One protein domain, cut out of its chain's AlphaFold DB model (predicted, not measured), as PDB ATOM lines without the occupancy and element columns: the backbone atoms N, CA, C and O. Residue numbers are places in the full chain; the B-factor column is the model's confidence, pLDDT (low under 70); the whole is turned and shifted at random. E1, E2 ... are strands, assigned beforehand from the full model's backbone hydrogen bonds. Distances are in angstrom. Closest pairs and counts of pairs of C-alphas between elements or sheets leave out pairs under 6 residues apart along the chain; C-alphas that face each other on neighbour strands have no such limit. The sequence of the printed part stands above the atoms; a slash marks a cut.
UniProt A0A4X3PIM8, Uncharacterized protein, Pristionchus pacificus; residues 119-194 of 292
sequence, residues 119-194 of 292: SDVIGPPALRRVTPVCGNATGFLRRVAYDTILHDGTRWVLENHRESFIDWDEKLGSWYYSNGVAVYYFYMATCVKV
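What this domain is: This is residues 119 to 194 of the 292 residues of an uncharacterized protein of Pristionchus pacificus (UniProt A0A4X3PIM8). One strongly twisted sheet turns a corner at its longest strand, E6: E5, with E4 beyond it, pairs with E6's first part, while E1 and E2, with E3 beyond E2, pair with its later part. The printed part has 76 residues; its six named strands, E1 to E6, hold 35, under half, in a branched antiparallel sheet, class all strand. It is compact, radius of gyration of the C-alphas 11.9 A, and elongated, spanning 39 by 23 by 22 A.

How they stand to each other: E1, residues 121 to 123, pairs with E6, residues 183 to 193: N 122 to O 191, 2.9 A. E2, residues 144 to 150, has E3, residues 155 to 158, on one side, a hairpin with N 148 to O 156 at 2.8 A, and E6 on the other side, N 147 to O 190 at 3.0 A. E4, residues 165 to 169, E5, residues 174 to 178, and E6 form a meander, each strand the antiparallel neighbour of the one before: N 167 to O 176, 3.0 A; N 177 to O 184, 2.8 A. E6 bends by 96 degrees at residue 187.

Where its parts are: E1 begins at C-alpha 121, (34.098, 2.687, 34.601). E2 measures 18.8 A, E6 23.4 A, ending at C-alpha 193, (30.898, 8.190, 35.290).

The domain as a whole: The printed part has no cut. The link E1 to E2 is long. Residues 126 and 137 to 142 have pLDDT under 70.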
ATOM      1  N   SER A 119      38.658   3.907  37.487       87.12
ATOM      2  CA  SER A 119      37.671   4.078  38.564       87.12
ATOM      3  C   SER A 119      36.349   4.699  38.113       87.12
ATOM      4  O   SER A 119      35.369   4.637  38.850       87.12
ATOM      5  N   ASP A 120      36.326   5.336  36.941       86.19
ATOM      6  CA  ASP A 120      35.122   5.949  36.384       86.19
ATOM      7  C   ASP A 120      34.266   4.927  35.622       86.19
ATOM      8  O   ASP A 120      33.099   5.185  35.332       86.19
ATOM      9  N   VAL A 121      34.818   3.752  35.303       88.75
ATOM     10  CA  VAL A 121      34.098   2.687  34.601       88.75
ATOM     11  C   VAL A 121      33.146   1.992  35.571       88.75
ATOM     12  O   VAL A 121      33.569   1.399  36.559       88.75
ATOM     13  N   ILE A 122      31.851   2.045  35.265       88.25
ATOM     14  CA  ILE A 122      30.794   1.377  36.036       88.25
ATOM     15  C   ILE A 122      30.668  -0.081  35.584       88.25
ATOM     16  O   ILE A 122      30.493  -0.974  36.408       88.25
ATOM     17  N   GLY A 123      30.779  -0.321  34.275       87.38
ATOM     18  CA  GLY A 123      30.656  -1.645  33.670       87.38
ATOM     19  C   GLY A 123      29.568  -1.718  32.593       87.38
ATOM     20  O   GLY A 123      28.895  -0.725  32.304       87.38
ATOM     21  N   PRO A 124      29.435  -2.875  31.924       86.75
ATOM     22  CA  PRO A 124      28.373  -3.098  30.951       86.75
ATOM     23  C   PRO A 124      27.013  -3.157  31.667       86.75
ATOM     24  O   PRO A 124      26.956  -3.524  32.845       86.75
ATOM     25  N   PRO A 125      25.898  -2.842  30.989       80.25
ATOM     26  CA  PRO A 125      24.581  -3.062  31.574       80.25
ATOM     27  C   PRO A 125      24.367  -4.549  31.874       80.25
ATOM     28  O   PRO A 125      24.784  -5.416  31.109       80.25
ATOM     29  N   ALA A 126      23.717  -4.844  33.000       69.31
ATOM     30  CA  ALA A 126      23.688  -6.192  33.570       69.31
ATOM     31  C   ALA A 126      22.868  -7.219  32.764       69.31
ATOM     32  O   ALA A 126      23.002  -8.418  32.998       69.31
ATOM     33  N   LEU A 127      21.983  -6.771  31.864       79.25
ATOM     34  CA  LEU A 127      21.020  -7.610  31.146       79.25
ATOM     35  C   LEU A 127      20.766  -7.095  29.720       79.25
ATOM     36  O   LEU A 127      21.198  -6.010  29.330       79.25
ATOM     37  N   ARG A 128      20.015  -7.880  28.942       85.44
ATOM     38  CA  ARG A 128      19.402  -7.439  27.682       85.44
ATOM     39  C   ARG A 128      18.197  -6.536  27.947       85.44
ATOM     40  O   ARG A 128      17.538  -6.664  28.977       85.44
ATOM     41  N   ARG A 129      17.885  -5.668  26.983       87.81
ATOM     42  CA  ARG A 129      16.751  -4.731  27.009       87.81
ATOM     43  C   ARG A 129      16.710  -3.856  28.265       87.81
ATOM     44  O   ARG A 129      15.658  -3.653  28.866       87.81
ATOM     45  N   VAL A 130      17.870  -3.333  28.652       84.75
ATOM     46  CA  VAL A 130      18.005  -2.446  29.814       84.75
ATOM     47  C   VAL A 130      17.597  -1.029  29.430       84.75
ATOM     48  O   VAL A 130      18.112  -0.493  28.450       84.75
ATOM     49  N   THR A 131      16.689  -0.438  30.211       84.81
ATOM     50  CA  THR A 131      16.242   0.954  30.080       84.81
ATOM     51  C   THR A 131      16.178   1.649  31.451       84.81
ATOM     52  O   THR A 131      15.655   1.056  32.401       84.81
ATOM     53  N   PRO A 132      16.680   2.890  31.580       83.81
ATOM     54  CA  PRO A 132      17.647   3.516  30.673       83.81
ATOM     55  C   PRO A 132      18.962   2.713  30.673       83.81
ATOM     56  O   PRO A 132      19.212   1.928  31.586       83.81
ATOM     57  N   VAL A 133      19.793   2.864  29.640       86.62
ATOM     58  CA  VAL A 133      20.934   1.965  29.361       86.62
ATOM     59  C   VAL A 133      21.887   1.786  30.543       86.62
ATOM     60  O   VAL A 133      22.299   0.667  30.834       86.62
ATOM     61  N   CYS A 134      22.198   2.869  31.249       85.81
ATOM     62  CA  CYS A 134      23.060   2.857  32.429       85.81
ATOM     63  C   CYS A 134      22.285   2.910  33.750       85.81
ATOM     64  O   CYS A 134      22.853   3.211  34.801       85.81
ATOM     65  N   GLY A 135      20.989   2.599  33.704       80.00
ATOM     66  CA  GLY A 135      20.085   2.658  34.840       80.00
ATOM     67  C   GLY A 135      19.837   4.080  35.342       80.00
ATOM     68  O   GLY A 135      20.269   5.082  34.759       80.00
ATOM     69  N   ASN A 136      19.102   4.156  36.449       74.12
ATOM     70  CA  ASN A 136      18.845   5.416  37.126       74.12
ATOM     71  C   ASN A 136      20.037   5.740  38.017       74.12
ATOM     72  O   ASN A 136      20.269   5.084  39.037       74.12
ATOM     73  N   ALA A 137      20.783   6.777  37.660       62.06
ATOM     74  CA  ALA A 137      21.728   7.347  38.593       62.06
ATOM     75  C   ALA A 137      20.923   7.956  39.759       62.06
ATOM     76  O   ALA A 137      20.116   8.853  39.554       62.06
ATOM     77  N   THR A 138      21.064   7.436  40.985       56.72
ATOM     78  CA  THR A 138      20.456   8.084  42.174       56.72
ATOM     79  C   THR A 138      21.150   9.446  42.446       56.72
ATOM     80  O   THR A 138      22.119   9.725  41.779       56.72
ATOM     81  N   GLY A 139      20.740  10.341  43.355       53.66
ATOM     82  CA  GLY A 139      21.521  11.548  43.767       53.66
ATOM     83  C   GLY A 139      21.776  12.702  42.754       53.66
ATOM     84  O   GLY A 139      21.657  12.541  41.551       53.66
ATOM     85  N   PHE A 140      22.171  13.883  43.259       47.12
ATOM     86  CA  PHE A 140      22.398  15.101  42.453       47.12
ATOM     87  C   PHE A 140      23.720  15.075  41.650       47.12
ATOM     88  O   PHE A 140      24.741  14.608  42.155       47.12
ATOM     89  N   LEU A 141      23.705  15.638  40.428       55.09
ATOM     90  CA  LEU A 141      24.858  15.820  39.513       55.09
ATOM     91  C   LEU A 141      25.507  14.524  38.990       55.09
ATOM     92  O   LEU A 141      26.710  14.485  38.707       55.09
ATOM     93  N   ARG A 142      24.738  13.441  38.849       67.81
ATOM     94  CA  ARG A 142      25.291  12.159  38.405       67.81
ATOM     95  C   ARG A 142      25.323  12.044  36.889       67.81
ATOM     96  O   ARG A 142      24.356  11.644  36.264       67.81
ATOM     97  N   ARG A 143      26.483  12.361  36.330       76.62
ATOM     98  CA  ARG A 143      26.767  12.257  34.900       76.62
ATOM     99  C   ARG A 143      27.176  10.832  34.584       76.62
ATOM    100  O   ARG A 143      28.276  10.408  34.957       76.62
ATOM    101  N   VAL A 144      26.289  10.093  33.937       80.88
ATOM    102  CA  VAL A 144      26.588   8.744  33.466       80.88
ATOM    103  C   VAL A 144      26.335   8.694  31.976       80.88
ATOM    104  O   VAL A 144      25.203   8.851  31.535       80.88
ATOM    105  N   ALA A 145      27.401   8.449  31.225       84.69
ATOM    106  CA  ALA A 145      27.366   8.349  29.779       84.69
ATOM    107  C   ALA A 145      27.543   6.890  29.348       84.69
ATOM    108  O   ALA A 145      28.218   6.108  30.028       84.69
ATOM    109  N   TYR A 146      26.977   6.535  28.194       88.88
ATOM    110  CA  TYR A 146      27.233   5.243  27.567       88.88
ATOM    111  C   TYR A 146      28.314   5.386  26.494       88.88
ATOM    112  O   TYR A 146      28.057   5.746  25.342       88.88
ATOM    113  N   ASP A 147      29.559   5.151  26.897       90.94
ATOM    114  CA  ASP A 147      30.725   5.284  26.034       90.94
ATOM    115  C   ASP A 147      30.873   4.046  25.152       90.94
ATOM    116  O   ASP A 147      30.956   2.917  25.633       90.94
ATOM    117  N   THR A 148      30.875   4.278  23.848       91.31
ATOM    118  CA  THR A 148      30.643   3.268  22.824       91.31
ATOM    119  C   THR A 148      31.713   3.363  21.746       91.31
ATOM    120  O   THR A 148      32.091   4.447  21.316       91.31
ATOM    121  N   ILE A 149      32.185   2.225  21.252       91.75
ATOM    122  CA  ILE A 149      32.995   2.136  20.038       91.75
ATOM    123  C   ILE A 149      32.180   1.367  19.010       91.75
ATOM    124  O   ILE A 149      31.821   0.203  19.207       91.75
ATOM    125  N   LEU A 150      31.870   2.042  17.910       90.94
ATOM    126  CA  LEU A 150      31.144   1.479  16.785       90.94
ATOM    127  C   LEU A 150      31.986   0.415  16.074       90.94
ATOM    128  O   LEU A 150      33.197   0.288  16.258       90.94
ATOM    129  N   HIS A 151      31.329  -0.374  15.230       91.44
ATOM    130  CA  HIS A 151      32.000  -1.436  14.489       91.44
ATOM    131  C   HIS A 151      33.083  -0.960  13.521       91.44
ATOM    132  O   HIS A 151      33.983  -1.739  13.223       91.44
ATOM    133  N   ASP A 152      33.024   0.282  13.050       89.12
ATOM    134  CA  ASP A 152      34.052   0.908  12.212       89.12
ATOM    135  C   ASP A 152      35.256   1.435  13.022       89.12
ATOM    136  O   ASP A 152      36.263   1.837  12.438       89.12
ATOM    137  N   GLY A 153      35.169   1.391  14.357       89.06
ATOM    138  CA  GLY A 153      36.158   1.902  15.302       89.06
ATOM    139  C   GLY A 153      35.923   3.337  15.760       89.06
ATOM    140  O   GLY A 153      36.673   3.832  16.601       89.06
ATOM    141  N   THR A 154      34.881   3.998  15.263       89.31
ATOM    142  CA  THR A 154      34.526   5.350  15.688       89.31
ATOM    143  C   THR A 154      34.000   5.319  17.125       89.31
ATOM    144  O   THR A 154      33.098   4.548  17.451       89.31
ATOM    145  N   ARG A 155      34.554   6.162  18.004       88.31
ATOM    146  CA  ARG A 155      34.120   6.276  19.405       88.31
ATOM    147  C   ARG A 155      33.035   7.333  19.561       88.31
ATOM    148  O   ARG A 155      33.218   8.458  19.108       88.31
ATOM    149  N   TRP A 156      31.924   6.964  20.185       87.81
ATOM    150  CA  TRP A 156      30.729   7.778  20.397       87.81
ATOM    151  C   TRP A 156      30.318   7.740  21.870       87.81
ATOM    152  O   TRP A 156      30.565   6.767  22.575       87.81
ATOM    153  N   VAL A 157      29.636   8.791  22.321       87.69
ATOM    154  CA  VAL A 157      28.908   8.797  23.593       87.69
ATOM    155  C   VAL A 157      27.429   8.774  23.257       87.69
ATOM    156  O   VAL A 157      26.937   9.666  22.566       87.69
ATOM    157  N   LEU A 158      26.746   7.734  23.722       86.12
ATOM    158  CA  LEU A 158      25.310   7.573  23.565       86.12
ATOM    159  C   LEU A 158      24.586   8.068  24.822       86.12
ATOM    160  O   LEU A 158      25.101   7.978  25.939       86.12
ATOM    161  N   GLU A 159      23.390   8.610  24.609       81.06
ATOM    162  CA  GLU A 159      22.543   9.220  25.637       81.06
ATOM    163  C   GLU A 159      22.002   8.160  26.605       81.06
ATOM    164  O   GLU A 159      21.457   7.142  26.162       81.06
ATOM    165  N   ASN A 160      22.050   8.426  27.915       82.50
ATOM    166  CA  ASN A 160      21.332   7.632  28.909       82.50
ATOM    167  C   ASN A 160      19.899   8.176  29.084       82.50
ATOM    168  O   ASN A 160      19.563   8.823  30.071       82.50
ATOM    169  N   HIS A 161      19.055   7.966  28.073       80.06
ATOM    170  CA  HIS A 161      17.681   8.479  28.020       80.06
ATOM    171  C   HIS A 161      16.665   7.428  28.500       80.06
ATOM    172  O   HIS A 161      16.830   6.240  28.228       80.06
ATOM    173  N   ARG A 162      15.553   7.838  29.127       80.06
ATOM    174  CA  ARG A 162      14.524   6.914  29.668       80.06
ATOM    175  C   ARG A 162      13.845   5.997  28.634       80.06
ATOM    176  O   ARG A 162      13.266   4.975  28.974       80.06
ATOM    177  N   GLU A 163      13.841   6.417  27.373       80.06
ATOM    178  CA  GLU A 163      13.302   5.647  26.233       80.06
ATOM    179  C   GLU A 163      14.408   4.932  25.451       80.06
ATOM    180  O   GLU A 163      14.129   4.251  24.466       80.06
ATOM    181  N   SER A 164      15.665   5.113  25.858       84.31
ATOM    182  CA  SER A 164      16.771   4.396  25.248       84.31
ATOM    183  C   SER A 164      16.950   3.030  25.884       84.31
ATOM    184  O   SER A 164      16.789   2.869  27.094       84.31
ATOM    185  N   PHE A 165      17.300   2.049  25.066       88.38
ATOM    186  CA  PHE A 165      17.641   0.722  25.540       88.38
ATOM    187  C   PHE A 165      18.800   0.139  24.749       88.38
ATOM    188  O   PHE A 165      19.048   0.527  23.605       88.38
ATOM    189  N   ILE A 166      19.483  -0.825  25.356       91.19
ATOM    190  CA  ILE A 166      20.382  -1.719  24.630       91.19
ATOM    191  C   ILE A 166      19.821  -3.127  24.602       91.19
ATOM    192  O   ILE A 166      19.177  -3.566  25.553       91.19
ATOM    193  N   ASP A 167      20.081  -3.855  23.528       92.19
ATOM    194  CA  ASP A 167      19.684  -5.250  23.402       92.19
ATOM    195  C   ASP A 167      20.645  -6.003  22.472       92.19
ATOM    196  O   ASP A 167      21.471  -5.414  21.768       92.19
ATOM    197  N   TRP A 168      20.580  -7.328  22.534       91.94
ATOM    198  CA  TRP A 168      21.434  -8.227  21.777       91.94
ATOM    199  C   TRP A 168      20.711  -8.723  20.527       91.94
ATOM    200  O   TRP A 168      19.613  -9.288  20.584       91.94
ATOM    201  N   ASP A 169      21.342  -8.536  19.376       92.06
ATOM    202  CA  ASP A 169      20.899  -9.130  18.126       92.06
ATOM    203  C   ASP A 169      21.537 -10.511  17.962       92.06
ATOM    204  O   ASP A 169      22.700 -10.639  17.584       92.06
ATOM    205  N   GLU A 170      20.758 -11.554  18.242       91.69
ATOM    206  CA  GLU A 170      21.198 -12.947  18.141       91.69
ATOM    207  C   GLU A 170      21.495 -13.385  16.711       91.69
ATOM    208  O   GLU A 170      22.284 -14.305  16.524       91.69
ATOM    209  N   LYS A 171      20.921 -12.736  15.692       91.19
ATOM    210  CA  LYS A 171      21.160 -13.112  14.293       91.19
ATOM    211  C   LYS A 171      22.446 -12.504  13.755       91.19
ATOM    212  O   LYS A 171      23.136 -13.133  12.951       91.19
ATOM    213  N   LEU A 172      22.796 -11.309  14.228       91.81
ATOM    214  CA  LEU A 172      24.045 -10.639  13.861       91.81
ATOM    215  C   LEU A 172      25.191 -10.917  14.842       91.81
ATOM    216  O   LEU A 172      26.356 -10.748  14.480       91.81
ATOM    217  N   GLY A 173      24.883 -11.345  16.065       91.31
ATOM    218  CA  GLY A 173      25.859 -11.517  17.136       91.31
ATOM    219  C   GLY A 173      26.488 -10.192  17.551       91.31
ATOM    220  O   GLY A 173      27.711 -10.105  17.678       91.31
ATOM    221  N   SER A 174      25.667  -9.147  17.673       92.44
ATOM    222  CA  SER A 174      26.110  -7.800  18.022       92.44
ATOM    223  C   SER A 174      25.114  -7.115  18.951       92.44
ATOM    224  O   SER A 174      23.906  -7.348  18.881       92.44
ATOM    225  N   TRP A 175      25.633  -6.250  19.816       92.81
ATOM    226  CA  TRP A 175      24.804  -5.365  20.610       92.81
ATOM    227  C   TRP A 175      24.342  -4.176  19.783       92.81
ATOM    228  O   TRP A 175      25.084  -3.644  18.950       92.81
ATOM    229  N   TYR A 176      23.133  -3.716  20.079       91.69
ATOM    230  CA  TYR A 176      22.631  -2.467  19.550       91.69
ATOM    231  C   TYR A 176      22.036  -1.588  20.642       91.69
ATOM    232  O   TYR A 176      21.514  -2.063  21.648       91.69
ATOM    233  N   TYR A 177      22.130  -0.286  20.417       90.88
ATOM    234  CA  TYR A 177      21.461   0.761  21.168       90.88
ATOM    235  C   TYR A 177      20.305   1.303  20.333       90.88
ATOM    236  O   TYR A 177      20.469   1.553  19.140       90.88
ATOM    237  N   SER A 178      19.152   1.525  20.950       87.19
ATOM    238  CA  SER A 178      18.010   2.196  20.337       87.19
ATOM    239  C   SER A 178      17.565   3.350  21.216       87.19
ATOM    240  O   SER A 178      17.467   3.198  22.428       87.19
ATOM    241  N   ASN A 179      17.249   4.493  20.610       79.62
ATOM    242  CA  ASN A 179      16.624   5.633  21.294       79.62
ATOM    243  C   ASN A 179      15.162   5.856  20.865       79.62
ATOM    244  O   ASN A 179      14.639   6.970  20.986       79.62
ATOM    245  N   GLY A 180      14.540   4.830  20.276       76.12
ATOM    246  CA  GLY A 180      13.195   4.888  19.697       76.12
ATOM    247  C   GLY A 180      13.115   5.563  18.322       76.12
ATOM    248  O   GLY A 180      12.093   5.450  17.655       76.12
ATOM    249  N   VAL A 181      14.180   6.236  17.872       74.56
ATOM    250  CA  VAL A 181      14.249   6.890  16.550       74.56
ATOM    251  C   VAL A 181      15.219   6.164  15.624       74.56
ATOM    252  O   VAL A 181      14.955   6.026  14.432       74.56
ATOM    253  N   ALA A 182      16.347   5.707  16.156       77.38
ATOM    254  CA  ALA A 182      17.375   5.035  15.384       77.38
ATOM    255  C   ALA A 182      18.068   3.946  16.206       77.38
ATOM    256  O   ALA A 182      18.078   3.987  17.440       77.38
ATOM    257  N   VAL A 183      18.646   2.986  15.483       84.56
ATOM    258  CA  VAL A 183      19.335   1.812  16.018       84.56
ATOM    259  C   VAL A 183      20.817   1.876  15.650       84.56
ATOM    260  O   VAL A 183      21.159   2.111  14.491       84.56
ATOM    261  N   TYR A 184      21.684   1.637  16.631       86.94
ATOM    262  CA  TYR A 184      23.141   1.724  16.526       86.94
ATOM    263  C   TYR A 184      23.764   0.427  16.972       86.94
ATOM    264  O   TYR A 184      23.755   0.120  18.158       86.94
ATOM    265  N   TYR A 185      24.349  -0.301  16.035       91.69
ATOM    266  CA  TYR A 185      25.166  -1.453  16.376       91.69
ATOM    267  C   TYR A 185      26.572  -1.010  16.745       91.69
ATOM    268  O   TYR A 185      27.171  -0.171  16.064       91.69
ATOM    269  N   PHE A 186      27.115  -1.610  17.793       92.38
ATOM    270  CA  PHE A 186      28.424  -1.247  18.302       92.38
ATOM    271  C   PHE A 186      29.294  -2.467  18.565       92.38
ATOM    272  O   PHE A 186      28.822  -3.577  18.790       92.38
ATOM    273  N   TYR A 187      30.605  -2.248  18.513       91.94
ATOM    274  CA  TYR A 187      31.584  -3.288  18.784       91.94
ATOM    275  C   TYR A 187      31.761  -3.522  20.279       91.94
ATOM    276  O   TYR A 187      31.815  -4.669  20.713       91.94
ATOM    277  N   MET A 188      31.834  -2.438  21.049       92.00
ATOM    278  CA  MET A 188      31.903  -2.480  22.503       92.00
ATOM    279  C   MET A 188      31.308  -1.205  23.095       92.00
ATOM    280  O   MET A 188      31.348  -0.153  22.456       92.00
ATOM    281  N   ALA A 189      30.794  -1.283  24.312       92.12
ATOM    282  CA  ALA A 189      30.345  -0.127  25.064       92.12
ATOM    283  C   ALA A 189      30.320  -0.410  26.567       92.12
ATOM    284  O   ALA A 189      30.274  -1.562  27.005       92.12
ATOM    285  N   THR A 190      30.365   0.646  27.369       92.50
ATOM    286  CA  THR A 190      30.279   0.539  28.823       92.50
ATOM    287  C   THR A 190      29.695   1.807  29.430       92.50
ATOM    288  O   THR A 190      29.785   2.893  28.856       92.50
ATOM    289  N   CYS A 191      29.096   1.672  30.607       90.12
ATOM    290  CA  CYS A 191      28.659   2.819  31.383       90.12
ATOM    291  C   CYS A 191      29.856   3.431  32.105       90.12
ATOM    292  O   CYS A 191      30.630   2.730  32.765       90.12
ATOM    293  N   VAL A 192      29.995   4.748  31.989       88.44
ATOM    294  CA  VAL A 192      31.082   5.508  32.607       88.44
ATOM    295  C   VAL A 192      30.526   6.692  33.381       88.44
ATOM    296  O   VAL A 192      29.603   7.376  32.934       88.44
ATOM    297  N   LYS A 193      31.109   6.956  34.546       86.50
ATOM    298  CA  LYS A 193      30.898   8.190  35.290       86.50
ATOM    299  C   LYS A 193      31.733   9.291  34.647       86.50
ATOM    300  O   LYS A 193      32.946   9.166  34.538       86.50
ATOM    301  N   VAL A 194      31.106  10.390  34.246       80.38
ATOM    302  CA  VAL A 194      31.852  11.520  33.680       80.38
ATOM    303  C   VAL A 194      32.392  12.384  34.826       80.38
ATOM    304  O   VAL A 194      31.598  12.844  35.657       80.38
TER     305      VAL A 194